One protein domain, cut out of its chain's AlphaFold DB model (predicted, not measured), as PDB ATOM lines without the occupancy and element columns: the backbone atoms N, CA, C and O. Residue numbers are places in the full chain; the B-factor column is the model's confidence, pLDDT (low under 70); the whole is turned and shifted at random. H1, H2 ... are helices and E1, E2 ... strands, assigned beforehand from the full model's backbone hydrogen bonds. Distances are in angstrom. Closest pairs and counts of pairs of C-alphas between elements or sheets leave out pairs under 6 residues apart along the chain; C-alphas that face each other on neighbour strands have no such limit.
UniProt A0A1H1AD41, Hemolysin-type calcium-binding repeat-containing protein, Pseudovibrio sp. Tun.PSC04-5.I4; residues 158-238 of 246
ATOM      1  N   SER A 158      13.378  39.978 -15.263       84.06
ATOM      2  CA  SER A 158      13.902  41.349 -15.302       84.06
ATOM      3  C   SER A 158      12.975  42.279 -16.094       84.06
ATOM      4  O   SER A 158      12.373  41.877 -17.089       84.06
ATOM      5  N   LEU A 159      12.876  43.542 -15.671       84.62
ATOM      6  CA  LEU A 159      12.066  44.558 -16.348       84.62
ATOM      7  C   LEU A 159      12.904  45.330 -17.372       84.62
ATOM      8  O   LEU A 159      13.940  45.882 -17.014       84.62
ATOM      9  N   ALA A 160      12.413  45.415 -18.608       90.94
ATOM     10  CA  ALA A 160      13.040  46.164 -19.694       90.94
ATOM     11  C   ALA A 160      12.751  47.672 -19.651       90.94
ATOM     12  O   ALA A 160      11.705  48.119 -19.161       90.94
ATOM     13  N   THR A 161      13.669  48.450 -20.218       92.56
ATOM     14  CA  THR A 161      13.602  49.904 -20.360       92.56
ATOM     15  C   THR A 161      13.702  50.314 -21.837       92.56
ATOM     16  O   THR A 161      13.063  49.706 -22.676       92.56
ATOM     17  N   ALA A 162      14.366  51.419 -22.173       93.50
ATOM     18  CA  ALA A 162      14.560  51.865 -23.560       93.50
ATOM     19  C   ALA A 162      16.028  52.264 -23.807       93.50
ATOM     20  O   ALA A 162      16.319  53.232 -24.519       93.50
ATOM     21  N   GLY A 163      16.936  51.569 -23.126       94.44
ATOM     22  CA  GLY A 163      18.373  51.591 -23.346       94.44
ATOM     23  C   GLY A 163      18.973  50.254 -22.917       94.44
ATOM     24  O   GLY A 163      18.283  49.456 -22.302       94.44
ATOM     25  N   ASP A 164      20.251  50.054 -23.235       95.38
ATOM     26  CA  ASP A 164      20.976  48.780 -23.135       95.38
ATOM     27  C   ASP A 164      20.792  48.060 -21.777       95.38
ATOM     28  O   ASP A 164      21.446  48.400 -20.783       95.38
ATOM     29  N   ASP A 165      19.930  47.041 -21.753       93.12
ATOM     30  CA  ASP A 165      19.553  46.289 -20.555       93.12
ATOM     31  C   ASP A 165      20.163  44.873 -20.510       93.12
ATOM     32  O   ASP A 165      20.581  44.288 -21.514       93.12
ATOM     33  N   ILE A 166      20.201  44.289 -19.306       92.25
ATOM     34  CA  ILE A 166      20.451  42.854 -19.097       92.25
ATOM     35  C   ILE A 166      19.165  42.251 -18.538       92.25
ATOM     36  O   ILE A 166      18.764  42.562 -17.417       92.25
ATOM     37  N   LEU A 167      18.520  41.403 -19.335       91.56
ATOM     38  CA  LEU A 167      17.227  40.814 -19.032       91.56
ATOM     39  C   LEU A 167      17.361  39.310 -18.834       91.56
ATOM     40  O   LEU A 167      17.723  38.587 -19.757       91.56
ATOM     41  N   THR A 168      17.011  38.844 -17.641       90.88
ATOM     42  CA  THR A 168      16.980  37.420 -17.291       90.88
ATOM     43  C   THR A 168      15.534  36.990 -17.052       90.88
ATOM     44  O   THR A 168      14.792  37.689 -16.356       90.88
ATOM     45  N   GLY A 169      15.123  35.867 -17.641       89.62
ATOM     46  CA  GLY A 169      13.872  35.176 -17.338       89.62
ATOM     47  C   GLY A 169      13.994  34.245 -16.132       89.62
ATOM     48  O   GLY A 169      14.904  34.370 -15.312       89.62
ATOM     49  N   THR A 170      13.033  33.341 -15.981       90.12
ATOM     50  CA  THR A 170      12.875  32.507 -14.787       90.12
ATOM     51  C   THR A 170      13.111  31.024 -15.104       90.12
ATOM     52  O   THR A 170      13.986  30.663 -15.888       90.12
ATOM     53  N   THR A 171      12.376  30.136 -14.431       89.88
ATOM     54  CA  THR A 171      12.299  28.703 -14.751       89.88
ATOM     55  C   THR A 171      10.896  28.310 -15.244       89.88
ATOM     56  O   THR A 171      10.468  27.167 -15.069       89.88
ATOM     57  N   ASN A 172      10.136  29.288 -15.740       89.38
ATOM     58  CA  ASN A 172       8.792  29.139 -16.291       89.38
ATOM     59  C   ASN A 172       8.815  29.554 -17.768       89.38
ATOM     60  O   ASN A 172       9.805  30.087 -18.238       89.38
ATOM     61  N   VAL A 173       7.701  29.369 -18.482       93.62
ATOM     62  CA  VAL A 173       7.526  29.971 -19.814       93.62
ATOM     63  C   VAL A 173       7.425  31.489 -19.672       93.62
ATOM     64  O   VAL A 173       6.409  31.997 -19.185       93.62
ATOM     65  N   ASP A 174       8.461  32.191 -20.116       92.19
ATOM     66  CA  ASP A 174       8.594  33.640 -20.032       92.19
ATOM     67  C   ASP A 174       8.351  34.345 -21.379       92.19
ATOM     68  O   ASP A 174       8.429  33.770 -22.470       92.19
ATOM     69  N   VAL A 175       8.017  35.637 -21.301       93.75
ATOM     70  CA  VAL A 175       7.806  36.517 -22.463       93.75
ATOM     71  C   VAL A 175       8.626  37.789 -22.251       93.75
ATOM     72  O   VAL A 175       8.166  38.701 -21.565       93.75
ATOM     73  N   ILE A 176       9.849  37.837 -22.786       92.62
ATOM     74  CA  ILE A 176      10.799  38.948 -22.586       92.62
ATOM     75  C   ILE A 176      10.850  39.817 -23.844       92.62
ATOM     76  O   ILE A 176      11.004  39.300 -24.947       92.62
ATOM     77  N   SER A 177      10.750  41.134 -23.678       93.62
ATOM     78  CA  SER A 177      10.842  42.138 -24.745       93.62
ATOM     79  C   SER A 177      11.844  43.207 -24.316       93.62
ATOM     80  O   SER A 177      11.624  43.833 -23.284       93.62
ATOM     81  N   GLY A 178      12.934  43.370 -25.072       92.69
ATOM     82  CA  GLY A 178      13.995  44.357 -24.821       92.69
ATOM     83  C   GLY A 178      13.545  45.806 -25.021       92.69
ATOM     84  O   GLY A 178      14.023  46.718 -24.358       92.69
ATOM     85  N   LEU A 179      12.508  46.001 -25.845       92.44
ATOM     86  CA  LEU A 179      11.957  47.290 -26.276       92.44
ATOM     87  C   LEU A 179      12.917  48.086 -27.173       92.44
ATOM     88  O   LEU A 179      12.575  48.326 -28.333       92.44
ATOM     89  N   GLY A 180      14.080  48.501 -26.674       90.88
ATOM     90  CA  GLY A 180      15.085  49.173 -27.492       90.88
ATOM     91  C   GLY A 180      16.323  49.600 -26.716       90.88
ATOM     92  O   GLY A 180      16.230  50.035 -25.576       90.88
ATOM     93  N   GLY A 181      17.472  49.536 -27.377       93.81
ATOM     94  CA  GLY A 181      18.781  49.491 -26.729       93.81
ATOM     95  C   GLY A 181      19.663  48.482 -27.460       93.81
ATOM     96  O   GLY A 181      19.313  48.031 -28.543       93.81
ATOM     97  N   ALA A 182      20.828  48.150 -26.922       94.44
ATOM     98  CA  ALA A 182      21.582  46.968 -27.335       94.44
ATOM     99  C   ALA A 182      21.531  45.929 -26.209       94.44
ATOM    100  O   ALA A 182      22.423  45.880 -25.356       94.44
ATOM    101  N   ASP A 183      20.463  45.133 -26.185       94.50
ATOM    102  CA  ASP A 183      20.102  44.359 -24.996       94.50
ATOM    103  C   ASP A 183      20.789  42.990 -24.931       94.50
ATOM    104  O   ASP A 183      21.117  42.367 -25.944       94.50
ATOM    105  N   GLN A 184      20.978  42.478 -23.714       95.06
ATOM    106  CA  GLN A 184      21.354  41.087 -23.459       95.06
ATOM    107  C   GLN A 184      20.186  40.357 -22.803       95.06
ATOM    108  O   GLN A 184      19.909  40.559 -21.624       95.06
ATOM    109  N   ILE A 185      19.522  39.488 -23.559       94.06
ATOM    110  CA  ILE A 185      18.355  38.725 -23.114       94.06
ATOM    111  C   ILE A 185      18.757  37.267 -22.886       94.06
ATOM    112  O   ILE A 185      19.291  36.626 -23.791       94.06
ATOM    113  N   ASN A 186      18.450  36.728 -21.709       94.12
ATOM    114  CA  ASN A 186      18.489  35.303 -21.405       94.12
ATOM    115  C   ASN A 186      17.093  34.823 -20.969       94.12
ATOM    116  O   ASN A 186      16.548  35.354 -20.005       94.12
ATOM    117  N   GLY A 187      16.523  33.827 -21.657       92.44
ATOM    118  CA  GLY A 187      15.244  33.201 -21.291       92.44
ATOM    119  C   GLY A 187      15.293  32.440 -19.964       92.44
ATOM    120  O   GLY A 187      14.399  32.581 -19.135       92.44
ATOM    121  N   GLY A 188      16.401  31.744 -19.690       91.94
ATOM    122  CA  GLY A 188      16.546  30.903 -18.504       91.94
ATOM    123  C   GLY A 188      16.134  29.458 -18.785       91.94
ATOM    124  O   GLY A 188      16.838  28.739 -19.494       91.94
ATOM    125  N   ALA A 189      15.053  28.981 -18.168       93.44
ATOM    126  CA  ALA A 189      14.538  27.636 -18.423       93.44
ATOM    127  C   ALA A 189      13.022  27.652 -18.630       93.44
ATOM    128  O   ALA A 189      12.270  27.983 -17.721       93.44
ATOM    129  N   GLY A 190      12.570  27.198 -19.789       95.00
ATOM    130  CA  GLY A 190      11.191  27.350 -20.233       95.00
ATOM    131  C   GLY A 190      11.104  27.109 -21.735       95.00
ATOM    132  O   GLY A 190      12.109  26.834 -22.374       95.00
ATOM    133  N   ASP A 191       9.902  27.170 -22.297       96.69
ATOM    134  CA  ASP A 191       9.718  27.237 -23.753       96.69
ATOM    135  C   ASP A 191       9.399  28.705 -24.094       96.69
ATOM    136  O   ASP A 191       8.227  29.081 -24.193       96.69
ATOM    137  N   ASP A 192      10.429  29.553 -24.173       95.50
ATOM    138  CA  ASP A 192      10.268  31.004 -23.981       95.50
ATOM    139  C   ASP A 192       9.965  31.804 -25.256       95.50
ATOM    140  O   ASP A 192      10.216  31.375 -26.385       95.50
ATOM    141  N   TYR A 193       9.451  33.028 -25.087       94.75
ATOM    142  CA  TYR A 193       9.218  33.992 -26.169       94.75
ATOM    143  C   TYR A 193      10.079  35.243 -25.976       94.75
ATOM    144  O   TYR A 193       9.782  36.088 -25.133       94.75
ATOM    145  N   LEU A 194      11.137  35.375 -26.779       94.44
ATOM    146  CA  LEU A 194      12.182  36.387 -26.582       94.44
ATOM    147  C   LEU A 194      12.234  37.371 -27.757       94.44
ATOM    148  O   LEU A 194      12.468  36.974 -28.902       94.44
ATOM    149  N   TYR A 195      12.046  38.659 -27.483       93.38
ATOM    150  CA  TYR A 195      12.011  39.748 -28.461       93.38
ATOM    151  C   TYR A 195      13.097  40.779 -28.125       93.38
ATOM    152  O   TYR A 195      13.106  41.308 -27.022       93.38
ATOM    153  N   GLY A 196      14.006  41.071 -29.060       90.25
ATOM    154  CA  GLY A 196      14.992  42.159 -28.890       90.25
ATOM    155  C   GLY A 196      14.425  43.545 -29.228       90.25
ATOM    156  O   GLY A 196      14.744  44.540 -28.600       90.25
ATOM    157  N   ASP A 197      13.464  43.582 -30.157       91.00
ATOM    158  CA  ASP A 197      12.787  44.793 -30.634       91.00
ATOM    159  C   ASP A 197      13.697  45.811 -31.367       91.00
ATOM    160  O   ASP A 197      14.008  45.576 -32.545       91.00
ATOM    161  N   GLU A 198      14.030  46.969 -30.778       90.06
ATOM    162  CA  GLU A 198      14.770  48.058 -31.449       90.06
ATOM    163  C   GLU A 198      16.251  48.180 -31.035       90.06
ATOM    164  O   GLU A 198      16.642  49.162 -30.401       90.06
ATOM    165  N   GLY A 199      17.106  47.290 -31.551       89.75
ATOM    166  CA  GLY A 199      18.539  47.571 -31.667       89.75
ATOM    167  C   GLY A 199      19.423  46.399 -32.086       89.75
ATOM    168  O   GLY A 199      19.067  45.646 -32.996       89.75
ATOM    169  N   ASP A 200      20.624  46.333 -31.501       92.31
ATOM    170  CA  ASP A 200      21.673  45.345 -31.802       92.31
ATOM    171  C   ASP A 200      21.781  44.333 -30.642       92.31
ATOM    172  O   ASP A 200      22.756  44.304 -29.888       92.31
ATOM    173  N   ASP A 201      20.744  43.508 -30.500       93.19
ATOM    174  CA  ASP A 201      20.520  42.667 -29.317       93.19
ATOM    175  C   ASP A 201      21.242  41.313 -29.373       93.19
ATOM    176  O   ASP A 201      21.426  40.695 -30.429       93.19
ATOM    177  N   THR A 202      21.573  40.791 -28.194       94.81
ATOM    178  CA  THR A 202      22.088  39.436 -27.983       94.81
ATOM    179  C   THR A 202      21.060  38.624 -27.203       94.81
ATOM    180  O   THR A 202      20.776  38.933 -26.051       94.81
ATOM    181  N   ILE A 203      20.510  37.570 -27.813       93.94
ATOM    182  CA  ILE A 203      19.439  36.756 -27.215       93.94
ATOM    183  C   ILE A 203      19.885  35.298 -27.059       93.94
ATOM    184  O   ILE A 203      20.275  34.651 -28.035       93.94
ATOM    185  N   TYR A 204      19.761  34.776 -25.840       94.56
ATOM    186  CA  TYR A 204      19.962  33.383 -25.452       94.56
ATOM    187  C   TYR A 204      18.634  32.806 -24.939       94.56
ATOM    188  O   TYR A 204      17.980  33.423 -24.105       94.56
ATOM    189  N   GLY A 205      18.218  31.641 -25.442       91.88
ATOM    190  CA  GLY A 205      17.057  30.910 -24.903       91.88
ATOM    191  C   GLY A 205      17.390  30.023 -23.699       91.88
ATOM    192  O   GLY A 205      16.535  29.733 -22.879       91.88
ATOM    193  N   ASP A 206      18.662  29.638 -23.569       95.00
ATOM    194  CA  ASP A 206      19.158  28.654 -22.608       95.00
ATOM    195  C   ASP A 206      18.422  27.297 -22.656       95.00
ATOM    196  O   ASP A 206      18.804  26.452 -23.475       95.00
ATOM    197  N   ALA A 207      17.464  27.016 -21.767       95.88
ATOM    198  CA  ALA A 207      17.018  25.650 -21.476       95.88
ATOM    199  C   ALA A 207      15.534  25.351 -21.776       95.88
ATOM    200  O   ALA A 207      14.766  25.036 -20.862       95.88
ATOM    201  N   GLY A 208      15.184  25.267 -23.063       96.25
ATOM    202  CA  GLY A 208      13.979  24.574 -23.540       96.25
ATOM    203  C   GLY A 208      13.750  24.706 -25.047       96.25
ATOM    204  O   GLY A 208      14.680  24.490 -25.832       96.25
ATOM    205  N   ALA A 209      12.502  24.923 -25.473       96.38
ATOM    206  CA  ALA A 209      12.111  25.041 -26.882       96.38
ATOM    207  C   ALA A 209      11.703  26.479 -27.255       96.38
ATOM    208  O   ALA A 209      10.533  26.780 -27.494       96.38
ATOM    209  N   ASP A 210      12.701  27.354 -27.354       95.38
ATOM    210  CA  ASP A 210      12.501  28.806 -27.377       95.38
ATOM    211  C   ASP A 210      12.148  29.396 -28.750       95.38
ATOM    212  O   ASP A 210      12.612  28.969 -29.814       95.38
ATOM    213  N   THR A 211      11.367  30.473 -28.716       94.06
ATOM    214  CA  THR A 211      10.979  31.297 -29.863       94.06
ATOM    215  C   THR A 211      11.691  32.648 -29.802       94.06
ATOM    216  O   THR A 211      11.218  33.595 -29.175       94.06
ATOM    217  N   LEU A 212      12.819  32.762 -30.510       90.38
ATOM    218  CA  LEU A 212      13.601  34.000 -30.598       90.38
ATOM    219  C   LEU A 212      13.146  34.860 -31.788       90.38
ATOM    220  O   LEU A 212      13.186  34.435 -32.946       90.38
ATOM    221  N   SER A 213      12.780  36.110 -31.513       82.44
ATOM    222  CA  SER A 213      12.335  37.108 -32.485       82.44
ATOM    223  C   SER A 213      13.230  38.352 -32.476       82.44
ATOM    224  O   SER A 213      12.839  39.435 -32.043       82.44
ATOM    225  N   VAL A 214      14.397  38.233 -33.111       62.69
ATOM    226  CA  VAL A 214      15.276  39.357 -33.517       62.69
ATOM    227  C   VAL A 214      14.709  40.170 -34.705       62.69
ATOM    228  O   VAL A 214      15.439  40.719 -35.535       62.69
ATOM    229  N   VAL A 215      13.385  40.171 -34.909       53.16
ATOM    230  CA  VAL A 215      12.775  40.548 -36.195       53.16
ATOM    231  C   VAL A 215      12.415  42.037 -36.283       53.16
ATOM    232  O   VAL A 215      11.262  42.430 -36.442       53.16
ATOM    233  N   LYS A 216      13.483  42.825 -36.432       49.31
ATOM    234  CA  LYS A 216      13.583  43.972 -37.352       49.31
ATOM    235  C   LYS A 216      12.706  45.208 -37.086       49.31
ATOM    236  O   LYS A 216      11.640  45.373 -37.695       49.31
ATOM    237  N   ALA A 217      13.376  46.242 -36.572       45.34
ATOM    238  CA  ALA A 217      13.124  47.655 -36.903       45.34
ATOM    239  C   ALA A 217      12.890  47.909 -38.420       45.34
ATOM    240  O   ALA A 217      12.099  48.771 -38.820       45.34
ATOM    241  N   MET A 218      13.500  47.103 -39.305       50.94
ATOM    242  CA  MET A 218      13.285  47.192 -40.758       50.94
ATOM    243  C   MET A 218      11.846  46.885 -41.222       50.94
ATOM    244  O   MET A 218      11.446  47.416 -42.256       50.94
ATOM    245  N   ILE A 219      11.051  46.053 -40.529       50.91
ATOM    246  CA  ILE A 219       9.707  45.683 -41.026       50.91
ATOM    247  C   ILE A 219       8.687  46.800 -40.770       50.91
ATOM    248  O   ILE A 219       7.933  47.142 -41.684       50.91
ATOM    249  N   ARG A 220       8.698  47.433 -39.587       50.88
ATOM    250  CA  ARG A 220       7.825  48.591 -39.304       50.88
ATOM    251  C   ARG A 220       8.157  49.782 -40.210       50.88
ATOM    252  O   ARG A 220       7.249  50.371 -40.798       50.88
ATOM    253  N   SER A 221       9.447  50.072 -40.397       47.25
ATOM    254  CA  SER A 221       9.905  51.156 -41.276       47.25
ATOM    255  C   SER A 221       9.527  50.912 -42.747       47.25
ATOM    256  O   SER A 221       8.971  51.791 -43.410       47.25
ATOM    257  N   MET A 222       9.709  49.684 -43.252       51.47
ATOM    258  CA  MET A 222       9.329  49.332 -44.625       51.47
ATOM    259  C   MET A 222       7.805  49.371 -44.845       51.47
ATOM    260  O   MET A 222       7.360  49.809 -45.907       51.47
ATOM    261  N   LEU A 223       6.992  49.013 -43.843       50.12
ATOM    262  CA  LEU A 223       5.530  49.107 -43.929       50.12
ATOM    263  C   LEU A 223       5.032  50.569 -43.959       50.12
ATOM    264  O   LEU A 223       4.186  50.901 -44.792       50.12
ATOM    265  N   MET A 224       5.606  51.464 -43.140       56.25
ATOM    266  CA  MET A 224       5.296  52.907 -43.167       56.25
ATOM    267  C   MET A 224       5.725  53.597 -44.477       56.25
ATOM    268  O   MET A 224       5.014  54.469 -45.001       56.25
ATOM    269  N   LEU A 225       6.865  53.190 -45.046       54.66
ATOM    270  CA  LEU A 225       7.332  53.677 -46.347       54.66
ATOM    271  C   LEU A 225       6.395  53.251 -47.488       54.66
ATOM    272  O   LEU A 225       6.093  54.070 -48.357       54.66
ATOM    273  N   MET A 226       5.861  52.024 -47.465       55.88
ATOM    274  CA  MET A 226       4.900  51.570 -48.479       55.88
ATOM    275  C   MET A 226       3.571  52.338 -48.421       55.88
ATOM    276  O   MET A 226       3.067  52.739 -49.473       55.88
ATOM    277  N   THR A 227       3.032  52.631 -47.231       52.97
ATOM    278  CA  THR A 227       1.824  53.475 -47.109       52.97
ATOM    279  C   THR A 227       2.041  54.906 -47.608       52.97
ATOM    280  O   THR A 227       1.138  55.493 -48.203       52.97
ATOM    281  N   SER A 228       3.250  55.450 -47.444       53.00
ATOM    282  CA  SER A 228       3.595  56.801 -47.910       53.00
ATOM    283  C   SER A 228       3.805  56.859 -49.430       53.00
ATOM    284  O   SER A 228       3.351  57.794 -50.089       53.00
ATOM    285  N   LEU A 229       4.437  55.835 -50.015       48.62
ATOM    286  CA  LEU A 229       4.714  55.767 -51.453       48.62
ATOM    287  C   LEU A 229       3.432  55.618 -52.295       48.62
ATOM    288  O   LEU A 229       3.313  56.238 -53.352       48.62
ATOM    289  N   ILE A 230       2.448  54.854 -51.808       50.41
ATOM    290  CA  ILE A 230       1.145  54.681 -52.478       50.41
ATOM    291  C   ILE A 230       0.385  56.016 -52.574       50.41
ATOM    292  O   ILE A 230      -0.224  56.304 -53.609       50.41
ATOM    293  N   LEU A 231       0.474  56.867 -51.544       45.44
ATOM    294  CA  LEU A 231      -0.190  58.172 -51.523       45.44
ATOM    295  C   LEU A 231       0.419  59.153 -52.545       45.44
ATOM    296  O   LEU A 231      -0.315  59.878 -53.216       45.44
ATOM    297  N   VAL A 232       1.745  59.135 -52.733       49.34
ATOM    298  CA  VAL A 232       2.440  59.994 -53.715       49.34
ATOM    299  C   VAL A 232       2.086  59.616 -55.161       49.34
ATOM    300  O   VAL A 232       1.876  60.495 -55.998       49.34
ATOM    301  N   VAL A 233       1.948  58.320 -55.466       44.56
ATOM    302  CA  VAL A 233       1.604  57.848 -56.824       44.56
ATOM    303  C   VAL A 233       0.165  58.220 -57.222       44.56
ATOM    304  O   VAL A 233      -0.085  58.560 -58.382       44.56
ATOM    305  N   GLN A 234      -0.787  58.226 -56.281       46.41
ATOM    306  CA  GLN A 234      -2.180  58.598 -56.576       46.41
ATOM    307  C   GLN A 234      -2.384  60.095 -56.866       46.41
ATOM    308  O   GLN A 234      -3.308  60.446 -57.600       46.41
ATOM    309  N   VAL A 235      -1.524  60.982 -56.354       49.66
ATOM    310  CA  VAL A 235      -1.618  62.433 -56.614       49.66
ATOM    311  C   VAL A 235      -1.121  62.799 -58.022       49.66
ATOM    312  O   VAL A 235      -1.681  63.685 -58.666       49.66
ATOM    313  N   LEU A 236      -0.114  62.091 -58.545       46.69
ATOM    314  CA  LEU A 236       0.534  62.430 -59.823       46.69
ATOM    315  C   LEU A 236      -0.252  62.013 -61.082       46.69
ATOM    316  O   LEU A 236       0.069  62.468 -62.178       46.69
ATOM    317  N   THR A 237      -1.302  61.194 -60.963       47.06
ATOM    318  CA  THR A 237      -2.063  60.658 -62.115       47.06
ATOM    319  C   THR A 237      -3.335  61.441 -62.475       47.06
ATOM    320  O   THR A 237      -4.090  61.018 -63.348       47.06
ATOM    321  N   ARG A 238      -3.587  62.604 -61.849       50.69
ATOM    322  CA  ARG A 238      -4.815  63.410 -62.046       50.69
ATOM    323  C   ARG A 238      -4.627  64.785 -62.713       50.69
ATOM    324  O   ARG A 238      -5.516  65.623 -62.603       50.69
TER     325      ARG A 238
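Overview. This is residues 158 to 238 of the 246 residues of the protein "Hemolysin-type calcium-binding repeat-containing protein" of Pseudovibrio sp. Tun.PSC04-5.I4 (UniProt A0A1H1AD41). The chain winds in stacked turns, a small solenoid with two short three-strand sheets, E1 E3 E5 and E2 E4 E6, face to face on its two sides, and a long single helix, H1, leads away from its last turn. Residues 219 to 238, of which 219 to 236 belong to H1, stick out free, and this arm makes much of the length. The printed part has 81 residues with six named strands and then one named helix, in the order E1 E2 E3 E4 E5 E6 H1; both sheets are parallel, in the orders E1 E3 E5 and E2 E4 E6. The class is mixed, helices and strands, with under half of the residues, 38, in named elements. The whole is only just loose, close to extended, with a radius of gyration of the C-alphas of 17.3 A and spans of 61 by 25 by 16 A.

Arrangement. E1, residues 166 to 168, is an edge strand and the parallel neighbour of E3, residues 184 to 186, with N 167 and O 184 2.8 A apart, within hydrogen-bond range. E2, residues 175 to 177, is the parallel neighbour of E4, residues 193 to 195, with N 176 and O 193 at 2.9 A. The closest C-alphas of E1 and E2 are those of Leu 167 and Ile 176, 7.6 A apart. E3 is also parallel to its neighbour E5, residues 202 to 204, with N 185 and O 202 at 2.8 A. E4 is likewise parallel to E6, residues 211 to 213, with N 213 and O 194 at 2.8 A. The closest C-alphas of E5 and E6 are those of Ile 203 and Leu 212, 7.3 A apart. Outside the strands, residues 180 to 181 pair with residues 198 to 199, parallel. H1, residues 217 to 236, is not on either sheet; 13 of its 16 O i to N i+4 pairs are within hydrogen-bond range.

Along the chain. E1 begins at C-alpha 166, (20.451, 42.854, -19.097). Each strand has 3 residues; E1 measures 6.7 A, E2, E3 and E4 6.8 A each, E5 6.9 A and E6 6.5 A. H1 measures 30.0 A, from C-alpha 217 at (13.124, 47.655, -36.903) to C-alpha 236 at (0.534, 62.430, -59.823).

Size, cuts and confidence. The C-alphas of Thr 171 and Arg 238, the two farthest apart, are 61.1 A apart. Without the free stretch, the body of 61 residues spans 27 by 21 by 14 A. The printed part has no cut; the link from E6 to H1 is tight, and the other links are short. Residues 214 to 238 of the model have pLDDT under 70, and the mean of the printed part is 79.6.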